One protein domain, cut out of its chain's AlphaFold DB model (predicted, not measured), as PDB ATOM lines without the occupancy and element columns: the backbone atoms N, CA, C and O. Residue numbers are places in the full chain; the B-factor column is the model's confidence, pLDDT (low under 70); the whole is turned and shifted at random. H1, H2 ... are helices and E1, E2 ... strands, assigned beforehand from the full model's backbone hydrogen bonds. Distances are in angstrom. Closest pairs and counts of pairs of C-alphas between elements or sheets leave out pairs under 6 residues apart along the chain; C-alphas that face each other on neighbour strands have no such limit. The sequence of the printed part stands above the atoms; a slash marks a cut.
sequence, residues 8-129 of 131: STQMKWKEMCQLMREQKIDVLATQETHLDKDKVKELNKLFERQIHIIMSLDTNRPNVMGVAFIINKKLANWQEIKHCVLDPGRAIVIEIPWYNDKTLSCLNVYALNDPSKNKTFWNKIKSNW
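This is residues 8 to 129 of the 131 residues of an uncharacterized protein of Termitomyces sp. J132 (UniProt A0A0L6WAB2). What shape is this? It is a sandwich of two three-stranded sheets, partly face to face and spread apart towards the E5 to E6 turn. H2 packs on the outside of one sheet, over its edge strand E2, residues 121 to 128 of H3 pack on the other sheet, mostly at its edge strand E4, and H1 grazes the first sheet with its residues 16 to 21. What makes it up? The 122 printed residues hold H1 E1 H2 E2 E3 E4 E5 E6 H3, a mixed class, with antiparallel sheets E1 E3 E2 and E4 E5 E6. The whole is compact, radius of gyration of the C-alphas 14.8 A, and flat, 42 by 41 by 22 A.

What builds the first sheet? E1, residues 27 to 31, H2, 37 to 46, and E2, 51 to 56, form a split strand-helix-strand unit, two strands that run the same way with a helix between them in the chain and another strand, E3, 67 to 72, between them in the sheet, and its crossover is right-handed; N 28 and O 70 of E1 and E3 are within hydrogen-bond range at 2.9 A, and so are N 54 and O 69 of the hairpin E2 and E3, at 2.9 A. H1, residues 8 to 22, only grazes it, Met 20 to Asn 72 being the closest C-alphas of H1 and E3, 7.0 A. H2 is on it along E2, at a height of 8.3 A. What faces it? E4, residues 82 to 87, E5, 91 to 97, and E6, 103 to 109, a meander of successive antiparallel neighbours, make the second sheet of the sandwich, and the parts of the two sheets that face each other are 9.4 A apart centre to centre; N 84 and O 93 of E4 and E5, and N 94 and O 106 of E5 and E6, are within hydrogen-bond range, each pair at 2.9 A. H3, residues 115 to 128, is on this sheet, Leu 86 and Ile 125 being the closest C-alphas of E4 and H3, 6.4 A. In H1, H2 and H3 every O i to N i+4 pair is within hydrogen-bond range.

Where does H1 begin? C-alpha 8 is at (-14.561, 21.700, -63.423), and H1 spans 20.9 A. Where does H3 end? C-alpha 128 is at (-35.258, 23.815, -33.039), and H3 spans 20.1 A.

How large is it? The farthest C-alphas, Arg 49 and Ser 116, are 43.0 A apart. Is anything cut or unsure? The printed part has no cut and no long link; pLDDT is under 70 at residue 8 and residues 62 to 64.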
ATOM      1  N   SER A   8     -14.533  22.824 -64.359       68.31
ATOM      2  CA  SER A   8     -14.561  21.700 -63.423       68.31
ATOM      3  C   SER A   8     -15.780  21.718 -62.497       68.31
ATOM      4  O   SER A   8     -16.360  20.666 -62.249       68.31
ATOM      5  N   THR A   9     -16.230  22.886 -62.024       70.31
ATOM      6  CA  THR A   9     -17.454  22.978 -61.212       70.31
ATOM      7  C   THR A   9     -18.665  22.560 -62.037       70.31
ATOM      8  O   THR A   9     -19.444  21.721 -61.596       70.31
ATOM      9  N   GLN A  10     -18.804  23.072 -63.264       73.56
ATOM     10  CA  GLN A  10     -19.909  22.682 -64.148       73.56
ATOM     11  C   GLN A  10     -19.889  21.182 -64.482       73.56
ATOM     12  O   GLN A  10     -20.951  20.567 -64.558       73.56
ATOM     13  N   MET A  11     -18.702  20.587 -64.642       82.06
ATOM     14  CA  MET A  11     -18.548  19.148 -64.866       82.06
ATOM     15  C   MET A  11     -19.083  18.329 -63.683       82.06
ATOM     16  O   MET A  11     -19.925  17.461 -63.899       82.06
ATOM     17  N   LYS A  12     -18.731  18.691 -62.441       86.94
ATOM     18  CA  LYS A  12     -19.268  18.035 -61.233       86.94
ATOM     19  C   LYS A  12     -20.796  18.092 -61.160       86.94
ATOM     20  O   LYS A  12     -21.442  17.108 -60.814       86.94
ATOM     21  N   TRP A  13     -21.405  19.229 -61.506       87.00
ATOM     22  CA  TRP A  13     -22.871  19.351 -61.504       87.00
ATOM     23  C   TRP A  13     -23.539  18.510 -62.592       87.00
ATOM     24  O   TRP A  13     -24.596  17.928 -62.345       87.00
ATOM     25  N   LYS A  14     -22.914  18.388 -63.770       89.44
ATOM     26  CA  LYS A  14     -23.378  17.464 -64.815       89.44
ATOM     27  C   LYS A  14     -23.315  16.011 -64.347       89.44
ATOM     28  O   LYS A  14     -24.290  15.291 -64.545       89.44
ATOM     29  N   GLU A  15     -22.224  15.611 -63.699       91.56
ATOM     30  CA  GLU A  15     -22.064  14.272 -63.119       91.56
ATOM     31  C   GLU A  15     -23.123  13.993 -62.048       91.56
ATOM     32  O   GLU A  15     -23.756  12.944 -62.080       91.56
ATOM     33  N   MET A  16     -23.414  14.952 -61.163       90.88
ATOM     34  CA  MET A  16     -24.498  14.804 -60.182       90.88
ATOM     35  C   MET A  16     -25.871  14.661 -60.850       90.88
ATOM     36  O   MET A  16     -26.653  13.795 -60.463       90.88
ATOM     37  N   CYS A  17     -26.167  15.448 -61.890       91.38
ATOM     38  CA  CYS A  17     -27.418  15.300 -62.646       91.38
ATOM     39  C   CYS A  17     -27.509  13.935 -63.345       91.38
ATOM     40  O   CYS A  17     -28.589  13.347 -63.435       91.38
ATOM     41  N   GLN A  18     -26.385  13.430 -63.858       93.06
ATOM     42  CA  GLN A  18     -26.298  12.102 -64.452       93.06
ATOM     43  C   GLN A  18     -26.539  11.012 -63.406       93.06
ATOM     44  O   GLN A  18     -27.422  10.181 -63.615       93.06
ATOM     45  N   LEU A  19     -25.851  11.077 -62.265       94.81
ATOM     46  CA  LEU A  19     -26.016  10.160 -61.141       94.81
ATOM     47  C   LEU A  19     -27.479  10.096 -60.691       94.81
ATOM     48  O   LEU A  19     -28.048   9.012 -60.598       94.81
ATOM     49  N   MET A  20     -28.110  11.253 -60.471       95.31
ATOM     50  CA  MET A  20     -29.505  11.311 -60.032       95.31
ATOM     51  C   MET A  20     -30.469  10.676 -61.032       95.31
ATOM     52  O   MET A  20     -31.430  10.018 -60.638       95.31
ATOM     53  N   ARG A  21     -30.216  10.851 -62.333       93.44
ATOM     54  CA  ARG A  21     -31.033  10.255 -63.392       93.44
ATOM     55  C   ARG A  21     -30.830   8.745 -63.487       93.44
ATOM     56  O   ARG A  21     -31.811   8.015 -63.581       93.44
ATOM     57  N   GLU A  22     -29.583   8.288 -63.499       95.44
ATOM     58  CA  GLU A  22     -29.234   6.878 -63.715       95.44
ATOM     59  C   GLU A  22     -29.607   6.008 -62.517       95.44
ATOM     60  O   GLU A  22     -30.175   4.934 -62.691       95.44
ATOM     61  N   GLN A  23     -29.364   6.510 -61.306       96.56
ATOM     62  CA  GLN A  23     -29.680   5.807 -60.062       96.56
ATOM     63  C   GLN A  23     -31.109   6.072 -59.572       96.56
ATOM     64  O   GLN A  23     -31.489   5.580 -58.515       96.56
ATOM     65  N   LYS A  24     -31.906   6.842 -60.331       95.19
ATOM     66  CA  LYS A  24     -33.286   7.224 -59.987       95.19
ATOM     67  C   LYS A  24     -33.397   7.802 -58.569       95.19
ATOM     68  O   LYS A  24     -34.250   7.402 -57.790       95.19
ATOM     69  N   ILE A  25     -32.509   8.737 -58.245       96.19
ATOM     70  CA  ILE A  25     -32.483   9.407 -56.944       96.19
ATOM     71  C   ILE A  25     -33.427  10.609 -57.002       96.19
ATOM     72  O   ILE A  25     -33.207  11.529 -57.795       96.19
ATOM     73  N   ASP A  26     -34.451  10.614 -56.151       94.50
ATOM     74  CA  ASP A  26     -35.383  11.732 -55.963       94.50
ATOM     75  C   ASP A  26     -34.722  12.933 -55.289       94.50
ATOM     76  O   ASP A  26     -34.914  14.081 -55.692       94.50
ATOM     77  N   VAL A  27     -33.924  12.660 -54.258       96.00
ATOM     78  CA  VAL A  27     -33.325  13.662 -53.381       96.00
ATOM     79  C   VAL A  27     -31.896  13.260 -53.059       96.00
ATOM     80  O   VAL A  27     -31.651  12.180 -52.528       96.00
ATOM     81  N   LEU A  28     -30.955  14.157 -53.337       96.69
ATOM     82  CA  LEU A  28     -29.547  13.995 -53.000       96.69
ATOM     83  C   LEU A  28     -29.126  15.072 -51.996       96.69
ATOM     84  O   LEU A  28     -29.198  16.265 -52.289       96.69
ATOM     85  N   ALA A  29     -28.677  14.651 -50.815       96.56
ATOM     86  CA  ALA A  29     -28.100  15.532 -49.804       96.56
ATOM     87  C   ALA A  29     -26.593  15.693 -50.046       96.56
ATOM     88  O   ALA A  29     -25.869  14.701 -50.112       96.56
ATOM     89  N   THR A  30     -26.116  16.931 -50.162       93.56
ATOM     90  CA  THR A  30     -24.696  17.245 -50.365       93.56
ATOM     91  C   THR A  30     -24.186  18.214 -49.302       93.56
ATOM     92  O   THR A  30     -24.917  19.090 -48.828       93.56
ATOM     93  N   GLN A  31     -22.928  18.042 -48.901       91.88
ATOM     94  CA  GLN A  31     -22.211  18.914 -47.968       91.88
ATOM     95  C   GLN A  31     -20.982  19.520 -48.659       91.88
ATOM     96  O   GLN A  31     -20.622  19.102 -49.758       91.88
ATOM     97  N   GLU A  32     -20.363  20.517 -48.020       87.88
ATOM     98  CA  GLU A  32     -19.175  21.225 -48.530       87.88
ATOM     99  C   GLU A  32     -19.384  21.753 -49.958       87.88
ATOM    100  O   GLU A  32     -18.534  21.651 -50.839       87.88
ATOM    101  N   THR A  33     -20.568  22.313 -50.216       84.00
ATOM    102  CA  THR A  33     -20.958  22.694 -51.579       84.00
ATOM    103  C   THR A  33     -20.193  23.913 -52.096       84.00
ATOM    104  O   THR A  33     -20.034  24.064 -53.308       84.00
ATOM    105  N   HIS A  34     -19.713  24.777 -51.190       83.75
ATOM    106  CA  HIS A  34     -19.020  26.036 -51.498       83.75
ATOM    107  C   HIS A  34     -19.771  26.907 -52.524       83.75
ATOM    108  O   HIS A  34     -19.156  27.596 -53.341       83.75
ATOM    109  N   LEU A  35     -21.106  26.841 -52.511       81.81
ATOM    110  CA  LEU A  35     -21.968  27.599 -53.410       81.81
ATOM    111  C   LEU A  35     -22.386  28.923 -52.776       81.81
ATOM    112  O   LEU A  35     -22.845  28.961 -51.635       81.81
ATOM    113  N   ASP A  36     -22.334  29.992 -53.567       84.69
ATOM    114  CA  ASP A  36     -23.025  31.239 -53.260       84.69
ATOM    115  C   ASP A  36     -24.415  31.294 -53.929       84.69
ATOM    116  O   ASP A  36     -24.797  30.447 -54.749       84.69
ATOM    117  N   LYS A  37     -25.201  32.315 -53.558       85.25
ATOM    118  CA  LYS A  37     -26.571  32.515 -54.060       85.25
ATOM    119  C   LYS A  37     -26.633  32.664 -55.577       85.25
ATOM    120  O   LYS A  37     -27.586  32.179 -56.186       85.25
ATOM    121  N   ASP A  38     -25.654  33.320 -56.181       87.94
ATOM    122  CA  ASP A  38     -25.664  33.592 -57.615       87.94
ATOM    123  C   ASP A  38     -25.304  32.336 -58.406       87.94
ATOM    124  O   ASP A  38     -25.950  32.032 -59.409       87.94
ATOM    125  N   LYS A  39     -24.383  31.520 -57.887       86.19
ATOM    126  CA  LYS A  39     -24.045  30.217 -58.453       86.19
ATOM    127  C   LYS A  39     -25.227  29.256 -58.410       86.19
ATOM    128  O   LYS A  39     -25.471  28.562 -59.392       86.19
ATOM    129  N   VAL A  40     -26.002  29.222 -57.326       89.25
ATOM    130  CA  VAL A  40     -27.213  28.381 -57.290       89.25
ATOM    131  C   VAL A  40     -28.279  28.871 -58.256       89.25
ATOM    132  O   VAL A  40     -28.911  28.044 -58.908       89.25
ATOM    133  N   LYS A  41     -28.462  30.187 -58.412       91.38
ATOM    134  CA  LYS A  41     -29.352  30.720 -59.455       91.38
ATOM    135  C   LYS A  41     -28.888  30.299 -60.851       91.38
ATOM    136  O   LYS A  41     -29.710  29.857 -61.648       91.38
ATOM    137  N   GLU A  42     -27.589  30.391 -61.132       91.75
ATOM    138  CA  GLU A  42     -26.991  29.953 -62.399       91.75
ATOM    139  C   GLU A  42     -27.238  28.458 -62.643       91.75
ATOM    140  O   GLU A  42     -27.713  28.082 -63.712       91.75
ATOM    141  N   LEU A  43     -26.982  27.607 -61.647       91.19
ATOM    142  CA  LEU A  43     -27.162  26.157 -61.746       91.19
ATOM    143  C   LEU A  43     -28.631  25.758 -61.897       91.19
ATOM    144  O   LEU A  43     -28.952  24.938 -62.755       91.19
ATOM    145  N   ASN A  44     -29.529  26.365 -61.117       92.44
ATOM    146  CA  ASN A  44     -30.968  26.142 -61.244       92.44
ATOM    147  C   ASN A  44     -31.484  26.572 -62.621       92.44
ATOM    148  O   ASN A  44     -32.380  25.927 -63.148       92.44
ATOM    149  N   LYS A  45     -30.908  27.616 -63.230       93.69
ATOM    150  CA  LYS A  45     -31.225  28.005 -64.609       93.69
ATOM    151  C   LYS A  45     -30.639  27.020 -65.627       93.69
ATOM    152  O   LYS A  45     -31.329  26.610 -66.554       93.69
ATOM    153  N   LEU A  46     -29.381  26.618 -65.457       92.19
ATOM    154  CA  LEU A  46     -28.684  25.710 -66.373       92.19
ATOM    155  C   LEU A  46     -29.342  24.323 -66.429       92.19
ATOM    156  O   LEU A  46     -29.448  23.724 -67.498       92.19
ATOM    157  N   PHE A  47     -29.806  23.823 -65.284       92.12
ATOM    158  CA  PHE A  47     -30.420  22.503 -65.145       92.12
ATOM    159  C   PHE A  47     -31.913  22.568 -64.806       92.12
ATOM    160  O   PHE A  47     -32.464  21.618 -64.250       92.12
ATOM    161  N   GLU A  48     -32.585  23.652 -65.198       92.44
ATOM    162  CA  GLU A  48     -33.974  23.973 -64.835       92.44
ATOM    163  C   GLU A  48     -34.970  22.835 -65.089       92.44
ATOM    164  O   GLU A  48     -35.934  22.660 -64.348       92.44
ATOM    165  N   ARG A  49     -34.753  22.036 -66.135       92.31
ATOM    166  CA  ARG A  49     -35.631  20.914 -66.505       92.31
ATOM    167  C   ARG A  49     -35.346  19.613 -65.747       92.31
ATOM    168  O   ARG A  49     -36.094  18.653 -65.903       92.31
ATOM    169  N   GLN A  50     -34.243  19.545 -65.006       92.94
ATOM    170  CA  GLN A  50     -33.735  18.315 -64.393       92.94
ATOM    171  C   GLN A  50     -33.782  18.386 -62.872       92.94
ATOM    172  O   GLN A  50     -34.333  17.485 -62.244       92.94
ATOM    173  N   ILE A  51     -33.225  19.452 -62.293       94.62
ATOM    174  CA  ILE A  51     -33.025  19.543 -60.850       94.62
ATOM    175  C   ILE A  51     -33.497  20.871 -60.272       94.62
ATOM    176  O   ILE A  51     -33.565  21.887 -60.963       94.62
ATOM    177  N   HIS A  52     -33.807  20.841 -58.983       95.38
ATOM    178  CA  HIS A  52     -34.018  22.014 -58.153       95.38
ATOM    179  C   HIS A  52     -33.073  21.944 -56.950       95.38
ATOM    180  O   HIS A  52     -33.024  20.930 -56.261       95.38
ATOM    181  N   ILE A  53     -32.297  23.001 -56.721       95.06
ATOM    182  CA  ILE A  53     -31.319  23.073 -55.634       95.06
ATOM    183  C   ILE A  53     -31.871  23.955 -54.517       95.06
ATOM    184  O   ILE A  53     -32.112  25.146 -54.729       95.06
ATOM    185  N   ILE A  54     -31.985  23.375 -53.323       95.31
ATOM    186  CA  ILE A  54     -32.285  24.063 -52.063       95.31
ATOM    187  C   ILE A  54     -30.995  24.076 -51.244       95.31
ATOM    188  O   ILE A  54     -30.391  23.024 -51.053       95.31
ATOM    189  N   MET A  55     -30.548  25.231 -50.746       93.50
ATOM    190  CA  MET A  55     -29.297  25.311 -49.985       93.50
ATOM    191  C   MET A  55     -29.398  26.139 -48.710       93.50
ATOM    192  O   MET A  55     -30.223  27.041 -48.592       93.50
ATOM    193  N   SER A  56     -28.457  25.876 -47.809       92.38
ATOM    194  CA  SER A  56     -28.132  26.711 -46.662       92.38
ATOM    195  C   SER A  56     -26.644  27.055 -46.702       92.38
ATOM    196  O   SER A  56     -25.797  26.170 -46.827       92.38
ATOM    197  N   LEU A  57     -26.338  28.346 -46.583       88.12
ATOM    198  CA  LEU A  57     -24.983  28.899 -46.568       88.12
ATOM    199  C   LEU A  57     -24.773  29.732 -45.300       88.12
ATOM    200  O   LEU A  57     -25.725  30.315 -44.778       88.12
ATOM    201  N   ASP A  58     -23.534  29.809 -44.816       82.25
ATOM    202  CA  ASP A  58     -23.178  30.743 -43.745       82.25
ATOM    203  C   ASP A  58     -23.029  32.146 -44.343       82.25
ATOM    204  O   ASP A  58     -22.139  32.395 -45.153       82.25
ATOM    205  N   THR A  59     -23.892  33.082 -43.949       72.31
ATOM    206  CA  THR A  59     -23.870  34.462 -44.456       72.31
ATOM    207  C   THR A  59     -22.585  35.211 -44.112       72.31
ATOM    208  O   THR A  59     -22.203  36.117 -44.847       72.31
ATOM    209  N   ASN A  60     -21.902  34.833 -43.028       75.31
ATOM    210  CA  ASN A  60     -20.639  35.445 -42.618       75.31
ATOM    211  C   ASN A  60     -19.444  34.847 -43.368       75.31
ATOM    212  O   ASN A  60     -18.400  35.489 -43.490       75.31
ATOM    213  N   ARG A  61     -19.571  33.601 -43.843       71.00
ATOM    214  CA  ARG A  61     -18.509  32.848 -44.531       71.00
ATOM    215  C   ARG A  61     -19.077  31.995 -45.679       71.00
ATOM    216  O   ARG A  61     -18.941  30.769 -45.652       71.00
ATOM    217  N   PRO A  62     -19.653  32.624 -46.722       61.62
ATOM    218  CA  PRO A  62     -20.458  31.934 -47.736       61.62
ATOM    219  C   PRO A  62     -19.681  30.902 -48.562       61.62
ATOM    220  O   PRO A  62     -20.253  29.920 -49.009       61.62
ATOM    221  N   ASN A  63     -18.365  31.078 -48.714       63.59
ATOM    222  CA  ASN A  63     -17.520  30.194 -49.528       63.59
ATOM    223  C   ASN A  63     -16.789  29.108 -48.720       63.59
ATOM    224  O   ASN A  63     -15.966  28.384 -49.276       63.59
ATOM    225  N   VAL A  64     -17.031  29.003 -47.410       69.19
ATOM    226  CA  VAL A  64     -16.272  28.097 -46.523       69.19
ATOM    227  C   VAL A  64     -17.054  26.830 -46.186       69.19
ATOM    228  O   VAL A  64     -16.453  25.783 -45.975       69.19
ATOM    229  N   MET A  65     -18.381  26.909 -46.145       75.12
ATOM    230  CA  MET A  65     -19.262  25.804 -45.772       75.12
ATOM    231  C   MET A  65     -20.571  25.887 -46.551       75.12
ATOM    232  O   MET A  65     -20.891  26.928 -47.122       75.12
ATOM    233  N   GLY A  66     -21.337  24.805 -46.563       88.25
ATOM    234  CA  GLY A  66     -22.638  24.789 -47.211       88.25
ATOM    235  C   GLY A  66     -23.224  23.394 -47.248       88.25
ATOM    236  O   GLY A  66     -22.511  22.414 -47.463       88.25
ATOM    237  N   VAL A  67     -24.534  23.325 -47.057       93.88
ATOM    238  CA  VAL A  67     -25.321  22.106 -47.236       93.88
ATOM    239  C   VAL A  67     -26.394  22.378 -48.276       93.88
ATOM    240  O   VAL A  67     -26.973  23.468 -48.309       93.88
ATOM    241  N   ALA A  68     -26.654  21.407 -49.143       95.00
ATOM    242  CA  ALA A  68     -27.705  21.515 -50.138       95.00
ATOM    243  C   ALA A  68     -28.467  20.205 -50.304       95.00
ATOM    244  O   ALA A  68     -27.954  19.115 -50.065       95.00
ATOM    245  N   PHE A  69     -29.707  20.339 -50.742       96.94
ATOM    246  CA  PHE A  69     -30.465  19.269 -51.353       96.94
ATOM    247  C   PHE A  69     -30.568  19.537 -52.845       96.94
ATOM    248  O   PHE A  69     -30.905  20.644 -53.270       96.94
ATOM    249  N   ILE A  70     -30.288  18.509 -53.634       96.12
ATOM    250  CA  ILE A  70     -30.539  18.484 -55.067       96.12
ATOM    251  C   ILE A  70     -31.758  17.594 -55.270       96.12
ATOM    252  O   ILE A  70     -31.741  16.418 -54.909       96.12
ATOM    253  N   ILE A  71     -32.827  18.170 -55.807       97.00
ATOM    254  CA  ILE A  71     -34.119  17.514 -55.991       97.00
ATOM    255  C   ILE A  71     -34.299  17.181 -57.464       97.00
ATOM    256  O   ILE A  71     -34.161  18.058 -58.315       97.00
ATOM    257  N   ASN A  72     -34.644  15.936 -57.773       95.94
ATOM    258  CA  ASN A  72     -34.992  15.508 -59.118       95.94
ATOM    259  C   ASN A  72     -36.409  15.968 -59.460       95.94
ATOM    260  O   ASN A  72     -37.388  15.401 -58.978       95.94
ATOM    261  N   LYS A  73     -36.536  16.958 -60.347       95.00
ATOM    262  CA  LYS A  73     -37.842  17.542 -60.705       95.00
ATOM    263  C   LYS A  73     -38.768  16.571 -61.437       95.00
ATOM    264  O   LYS A  73     -39.941  16.878 -61.606       95.00
ATOM    265  N   LYS A  74     -38.234  15.450 -61.937       92.31
ATOM    266  CA  LYS A  74     -39.006  14.433 -62.659       92.31
ATOM    267  C   LYS A  74     -39.571  13.344 -61.754       92.31
ATOM    268  O   LYS A  74     -40.475  12.646 -62.195       92.31
ATOM    269  N   LEU A  75     -39.000  13.159 -60.564       92.06
ATOM    270  CA  LEU A  75     -39.368  12.067 -59.658       92.06
ATOM    271  C   LEU A  75     -40.051  12.586 -58.385       92.06
ATOM    272  O   LEU A  75     -41.001  11.971 -57.917       92.06
ATOM    273  N   ALA A  76     -39.645  13.763 -57.896       91.06
ATOM    274  CA  ALA A  76     -40.206  14.378 -56.697       91.06
ATOM    275  C   ALA A  76     -41.164  15.541 -57.016       91.06
ATOM    276  O   ALA A  76     -40.930  16.316 -57.950       91.06
ATOM    277  N   ASN A  77     -42.172  15.732 -56.154       90.88
ATOM    278  CA  ASN A  77     -43.074  16.895 -56.131       90.88
ATOM    279  C   ASN A  77     -42.347  18.153 -55.623       90.88
ATOM    280  O   ASN A  77     -42.665  18.715 -54.578       90.88
ATOM    281  N   TRP A  78     -41.315  18.576 -56.354       94.19
ATOM    282  CA  TRP A  78     -40.349  19.580 -55.912       94.19
ATOM    283  C   TRP A  78     -40.971  20.941 -55.572       94.19
ATOM    284  O   TRP A  78     -40.420  21.654 -54.740       94.19
ATOM    285  N   GLN A  79     -42.100  21.305 -56.190       94.81
ATOM    286  CA  GLN A  79     -42.813  22.558 -55.920       94.81
ATOM    287  C   GLN A  79     -43.459  22.592 -54.534       94.81
ATOM    288  O   GLN A  79     -43.667  23.671 -53.988       94.81
ATOM    289  N   GLU A  80     -43.795  21.427 -53.987       94.88
ATOM    290  CA  GLU A  80     -44.469  21.302 -52.694       94.88
ATOM    291  C   GLU A  80     -43.484  21.045 -51.548       94.88
ATOM    292  O   GLU A  80     -43.881  21.018 -50.383       94.88
ATOM    293  N   ILE A  81     -42.192  20.882 -51.862       95.94
ATOM    294  CA  ILE A  81     -41.158  20.687 -50.851       95.94
ATOM    295  C   ILE A  81     -41.012  21.956 -50.018       95.94
ATOM    296  O   ILE A  81     -40.647  23.025 -50.518       95.94
ATOM    297  N   LYS A  82     -41.224  21.818 -48.711       95.75
ATOM    298  CA  LYS A  82     -40.917  22.864 -47.733       95.75
ATOM    299  C   LYS A  82     -39.502  22.668 -47.218       95.75
ATOM    300  O   LYS A  82     -38.975  21.558 -47.233       95.75
ATOM    301  N   HIS A  83     -38.875  23.743 -46.758       95.81
ATOM    302  CA  HIS A  83     -37.553  23.658 -46.153       95.81
ATOM    303  C   HIS A  83     -37.395  24.637 -44.997       95.81
ATOM    304  O   HIS A  83     -37.965  25.728 -45.006       95.81
ATOM    305  N   CYS A  84     -36.583  24.250 -44.019       94.75
ATOM    306  CA  CYS A  84     -36.229  25.083 -42.881       94.75
ATOM    307  C   CYS A  84     -34.723  24.989 -42.624       94.75
ATOM    308  O   CYS A  84     -34.139  23.903 -42.573       94.75
ATOM    309  N   VAL A  85     -34.070  26.141 -42.479       94.50
ATOM    310  CA  VAL A  85     -32.654  26.212 -42.109       94.50
ATOM    311  C   VAL A  85     -32.552  26.200 -40.587       94.50
ATOM    312  O   VAL A  85     -32.922  27.172 -39.936       94.50
ATOM    313  N   LEU A  86     -32.023  25.112 -40.028       93.50
ATOM    314  CA  LEU A  86     -31.846  24.956 -38.577       93.50
ATOM    315  C   LEU A  86     -30.517  25.547 -38.092       93.50
ATOM    316  O   LEU A  86     -30.402  26.023 -36.959       93.50
ATOM    317  N   ASP A  87     -29.503  25.514 -38.960       91.69
ATOM    318  CA  ASP A  87     -28.205  26.137 -38.727       91.69
ATOM    319  C   ASP A  87     -27.590  26.596 -40.064       91.69
ATOM    320  O   ASP A  87     -27.297  25.747 -40.918       91.69
ATOM    321  N   PRO A  88     -27.426  27.913 -40.306       91.75
ATOM    322  CA  PRO A  88     -26.874  28.432 -41.556       91.75
ATOM    323  C   PRO A  88     -25.555  27.755 -41.956       91.75
ATOM    324  O   PRO A  88     -24.608  27.678 -41.177       91.75
ATOM    325  N   GLY A  89     -25.499  27.223 -43.178       91.06
ATOM    326  CA  GLY A  89     -24.323  26.532 -43.714       91.06
ATOM    327  C   GLY A  89     -24.071  25.121 -43.170       91.06
ATOM    328  O   GLY A  89     -23.138  24.468 -43.637       91.06
ATOM    329  N   ARG A  90     -24.869  24.637 -42.205       92.38
ATOM    330  CA  ARG A  90     -24.618  23.367 -41.498       92.38
ATOM    331  C   ARG A  90     -25.804  22.429 -41.403       92.38
ATOM    332  O   ARG A  90     -25.586  21.224 -41.380       92.38
ATOM    333  N   ALA A  91     -27.021  22.943 -41.298       94.62
ATOM    334  CA  ALA A  91     -28.204  22.113 -41.161       94.62
ATOM    335  C   ALA A  91     -29.396  22.715 -41.889       94.62
ATOM    336  O   ALA A  91     -29.796  23.857 -41.638       94.62
ATOM    337  N   ILE A  92     -29.983  21.912 -42.766       96.12
ATOM    338  CA  ILE A  92     -31.230  22.217 -43.455       96.12
ATOM    339  C   ILE A  92     -32.103  20.970 -43.454       96.12
ATOM    340  O   ILE A  92     -31.614  19.867 -43.706       96.12
ATOM    341  N   VAL A  93     -33.383  21.148 -43.149       97.12
ATOM    342  CA  VAL A  93     -34.403  20.110 -43.284       97.12
ATOM    343  C   VAL A  93     -35.282  20.430 -44.482       97.12
ATOM    344  O   VAL A  93     -35.567  21.600 -44.746       97.12
ATOM    345  N   ILE A  94     -35.691  19.391 -45.202       97.12
ATOM    346  CA  ILE A  94     -36.763  19.462 -46.191       97.12
ATOM    347  C   ILE A  94     -37.898  18.529 -45.794       97.12
ATOM    348  O   ILE A  94     -37.664  17.473 -45.208       97.12
ATOM    349  N   GLU A  95     -39.109  18.918 -46.154       96.19
ATOM    350  CA  GLU A  95     -40.329  18.141 -45.979       96.19
ATOM    351  C   GLU A  95     -40.927  17.889 -47.355       96.19
ATOM    352  O   GLU A  95     -41.223  18.831 -48.094       96.19
ATOM    353  N   ILE A  96     -41.061  16.617 -47.710       94.56
ATOM    354  CA  ILE A  96     -41.483  16.172 -49.034       94.56
ATOM    355  C   ILE A  96     -42.838  15.484 -48.876       94.56
ATOM    356  O   ILE A  96     -42.921  14.510 -48.119       94.56
ATOM    357  N   PRO A  97     -43.887  15.934 -49.583       92.06
ATOM    358  CA  PRO A  97     -45.131  15.182 -49.656       92.06
ATOM    359  C   PRO A  97     -44.875  13.772 -50.185       92.06
ATOM    360  O   PRO A  97     -44.178  13.573 -51.182       92.06
ATOM    361  N   TRP A  98     -45.430  12.792 -49.492       89.31
ATOM    362  CA  TRP A  98     -45.259  11.376 -49.765       89.31
ATOM    363  C   TRP A  98     -46.622  10.680 -49.858       89.31
ATOM    364  O   TRP A  98     -47.682  11.292 -49.750       89.31
ATOM    365  N   TYR A  99     -46.600   9.372 -50.092       88.25
ATOM    366  CA  TYR A  99     -47.802   8.561 -50.266       88.25
ATOM    367  C   TYR A  99     -48.739   8.588 -49.040       88.25
ATOM    368  O   TYR A  99     -48.275   8.509 -47.901       88.25
ATOM    369  N   ASN A 100     -50.056   8.605 -49.292       90.38
ATOM    370  CA  ASN A 100     -51.141   8.629 -48.296       90.38
ATOM    371  C   ASN A 100     -51.085   9.815 -47.323       90.38
ATOM    372  O   ASN A 100     -51.136   9.610 -46.110       90.38
ATOM    373  N   ASP A 101     -50.941  11.032 -47.857       88.19
ATOM    374  CA  ASP A 101     -50.886  12.284 -47.084       88.19
ATOM    375  C   ASP A 101     -49.788  12.297 -46.005       88.19
ATOM    376  O   ASP A 101     -49.847  13.044 -45.027       88.19
ATOM    377  N   LYS A 102     -48.767  11.449 -46.173       92.88
ATOM    378  CA  LYS A 102     -47.596  11.422 -45.301       92.88
ATOM    379  C   LYS A 102     -46.571  12.431 -45.781       92.88
ATOM    380  O   LYS A 102     -46.496  12.752 -46.962       92.88
ATOM    381  N   THR A 103     -45.708  12.839 -44.865       93.50
ATOM    382  CA  THR A 103     -44.558  13.690 -45.163       93.50
ATOM    383  C   THR A 103     -43.282  12.918 -44.866       93.50
ATOM    384  O   THR A 103     -43.155  12.303 -43.807       93.50
ATOM    385  N   LEU A 104     -42.332  12.944 -45.799       93.75
ATOM    386  CA  LEU A 104     -40.967  12.496 -45.564       93.75
ATOM    387  C   LEU A 104     -40.104  13.704 -45.198       93.75
ATOM    388  O   LEU A 104     -39.914  14.608 -46.013       93.75
ATOM    389  N   SER A 105     -39.552  13.687 -43.988       95.12
ATOM    390  CA  SER A 105     -38.644  14.728 -43.509       95.12
ATOM    391  C   SER A 105     -37.194  14.268 -43.630       95.12
ATOM    392  O   SER A 105     -36.797  13.263 -43.040       95.12
ATOM    393  N   CYS A 106     -36.387  15.020 -44.377       95.69
ATOM    394  CA  CYS A 106     -34.974  14.731 -44.603       95.69
ATOM    395  C   CYS A 106     -34.115  15.849 -44.016       95.69
ATOM    396  O   CYS A 106     -34.220  17.002 -44.432       95.69
ATOM    397  N   LEU A 107     -33.223  15.506 -43.088       96.50
ATOM    398  CA  LEU A 107     -32.271  16.436 -42.486       96.50
ATOM    399  C   LEU A 107     -30.876  16.234 -43.098       96.50
ATOM    400  O   LEU A 107     -30.309  15.148 -43.006       96.50
ATOM    401  N   ASN A 108     -30.304  17.288 -43.682       96.69
ATOM    402  CA  ASN A 108     -28.918  17.303 -44.148       96.69
ATOM    403  C   ASN A 108     -28.048  18.075 -43.153       96.69
ATOM    404  O   ASN A 108     -28.332  19.236 -42.852       96.69
ATOM    405  N   VAL A 109     -26.994  17.422 -42.659       94.56
ATOM    406  CA  VAL A 109     -26.118  17.927 -41.601       94.56
ATOM    407  C   VAL A 109     -24.656  17.892 -42.025       94.56
ATOM    408  O   VAL A 109     -24.143  16.862 -42.450       94.56
ATOM    409  N   TYR A 110     -23.964  18.999 -41.778       92.25
ATOM    410  CA  TYR A 110     -22.511  19.101 -41.761       92.25
ATOM    411  C   TYR A 110     -22.029  19.458 -40.344       92.25
ATOM    412  O   TYR A 110     -21.933  20.629 -39.947       92.25
ATOM    413  N   ALA A 111     -21.784  18.416 -39.544       87.69
ATOM    414  CA  ALA A 111     -21.425  18.541 -38.135       87.69
ATOM    415  C   ALA A 111     -19.971  19.009 -37.938       87.69
ATOM    416  O   ALA A 111     -19.125  18.906 -38.821       87.69
ATOM    417  N   LEU A 112     -19.675  19.552 -36.755       85.12
ATOM    418  CA  LEU A 112     -18.318  19.950 -36.368       85.12
ATOM    419  C   LEU A 112     -17.493  18.742 -35.908       85.12
ATOM    420  O   LEU A 112     -18.013  17.878 -35.209       85.12
ATOM    421  N   ASN A 113     -16.193  18.742 -36.212       87.00
ATOM    422  CA  ASN A 113     -15.264  17.700 -35.750       87.00
ATOM    423  C   ASN A 113     -14.923  17.813 -34.254       87.00
ATOM    424  O   ASN A 113     -14.542  16.828 -33.632       87.00
ATOM    425  N   ASP A 114     -15.052  19.006 -33.667       92.12
ATOM    426  CA  ASP A 114     -14.827  19.220 -32.235       92.12
ATOM    427  C   ASP A 114     -15.953  18.563 -31.409       92.12
ATOM    428  O   ASP A 114     -17.111  18.965 -31.570       92.12
ATOM    429  N   PRO A 115     -15.654  17.608 -30.503       91.19
ATOM    430  CA  PRO A 115     -16.679  16.859 -29.771       91.19
ATOM    431  C   PRO A 115     -17.606  17.732 -28.918       91.19
ATOM    432  O   PRO A 115     -18.814  17.494 -28.860       91.19
ATOM    433  N   SER A 116     -17.063  18.768 -28.269       91.25
ATOM    434  CA  SER A 116     -17.846  19.655 -27.403       91.25
ATOM    435  C   SER A 116     -18.835  20.485 -28.221       91.25
ATOM    436  O   SER A 116     -20.022  20.568 -27.894       91.25
ATOM    437  N   LYS A 117     -18.372  21.035 -29.349       89.50
ATOM    438  CA  LYS A 117     -19.203  21.822 -30.261       89.50
ATOM    439  C   LYS A 117     -20.206  20.946 -31.005       89.50
ATOM    440  O   LYS A 117     -21.317  21.397 -31.255       89.50
ATOM    441  N   ASN A 118     -19.844  19.703 -31.316       92.12
ATOM    442  CA  ASN A 118     -20.728  18.715 -31.931       92.12
ATOM    443  C   ASN A 118     -21.926  18.398 -31.017       92.12
ATOM    444  O   ASN A 118     -23.072  18.488 -31.455       92.12
ATOM    445  N   LYS A 119     -21.686  18.154 -29.721       93.25
ATOM    446  CA  LYS A 119     -22.760  17.960 -28.731       93.25
ATOM    447  C   LYS A 119     -23.705  19.164 -28.664       93.25
ATOM    448  O   LYS A 119     -24.922  19.001 -28.727       93.25
ATOM    449  N   THR A 120     -23.153  20.373 -28.561       92.50
ATOM    450  CA  THR A 120     -23.947  21.615 -28.531       92.50
ATOM    451  C   THR A 120     -24.764  21.798 -29.809       92.50
ATOM    452  O   THR A 120     -25.933  22.177 -29.741       92.50
ATOM    453  N   PHE A 121     -24.181  21.479 -30.965       92.25
ATOM    454  CA  PHE A 121     -24.859  21.518 -32.256       92.25
ATOM    455  C   PHE A 121     -26.079  20.583 -32.289       92.25
ATOM    456  O   PHE A 121     -27.176  21.039 -32.597       92.25
ATOM    457  N   TRP A 122     -25.942  19.314 -31.896       94.19
ATOM    458  CA  TRP A 122     -27.083  18.386 -31.894       94.19
ATOM    459  C   TRP A 122     -28.180  18.775 -30.906       94.19
ATOM    460  O   TRP A 122     -29.361  18.647 -31.231       94.19
ATOM    461  N   ASN A 123     -27.815  19.307 -29.735       93.44
ATOM    462  CA  ASN A 123     -28.796  19.838 -28.788       93.44
ATOM    463  C   ASN A 123     -29.609  20.983 -29.410       93.44
ATOM    464  O   ASN A 123     -30.828  21.005 -29.275       93.44
ATOM    465  N   LYS A 124     -28.952  21.896 -30.140       91.44
ATOM    466  CA  LYS A 124     -29.623  22.983 -30.868       91.44
ATOM    467  C   LYS A 124     -30.586  22.444 -31.929       91.44
ATOM    468  O   LYS A 124     -31.720  22.903 -31.987       91.44
ATOM    469  N   ILE A 125     -30.165  21.468 -32.738       92.88
ATOM    470  CA  ILE A 125     -31.033  20.854 -33.758       92.88
ATOM    471  C   ILE A 125     -32.275  20.230 -33.117       92.88
ATOM    472  O   ILE A 125     -33.385  20.495 -33.567       92.88
ATOM    473  N   LYS A 126     -32.098  19.465 -32.032       91.94
ATOM    474  CA  LYS A 126     -33.201  18.809 -31.318       91.94
ATOM    475  C   LYS A 126     -34.203  19.803 -30.721       91.94
ATOM    476  O   LYS A 126     -35.390  19.507 -30.691       91.94
ATOM    477  N   SER A 127     -33.743  20.960 -30.250       91.00
ATOM    478  CA  SER A 127     -34.627  22.002 -29.712       91.00
ATOM    479  C   SER A 127     -35.358  22.800 -30.794       91.00
ATOM    480  O   SER A 127     -36.437  23.322 -30.537       91.00
ATOM    481  N   ASN A 128     -34.770  22.920 -31.988       87.31
ATOM    482  CA  ASN A 128     -35.258  23.815 -33.039       87.31
ATOM    483  C   ASN A 128     -36.132  23.126 -34.093       87.31
ATOM    484  O   ASN A 128     -36.679  23.810 -34.956       87.31
ATOM    485  N   TRP A 129     -36.244  21.798 -34.068       87.81
ATOM    486  CA  TRP A 129     -37.052  21.066 -35.034       87.81
ATOM    487  C   TRP A 129     -37.763  19.876 -34.404       87.81
ATOM    488  O   TRP A 129     -37.175  19.096 -33.659       87.81
TER     489      TRP A 129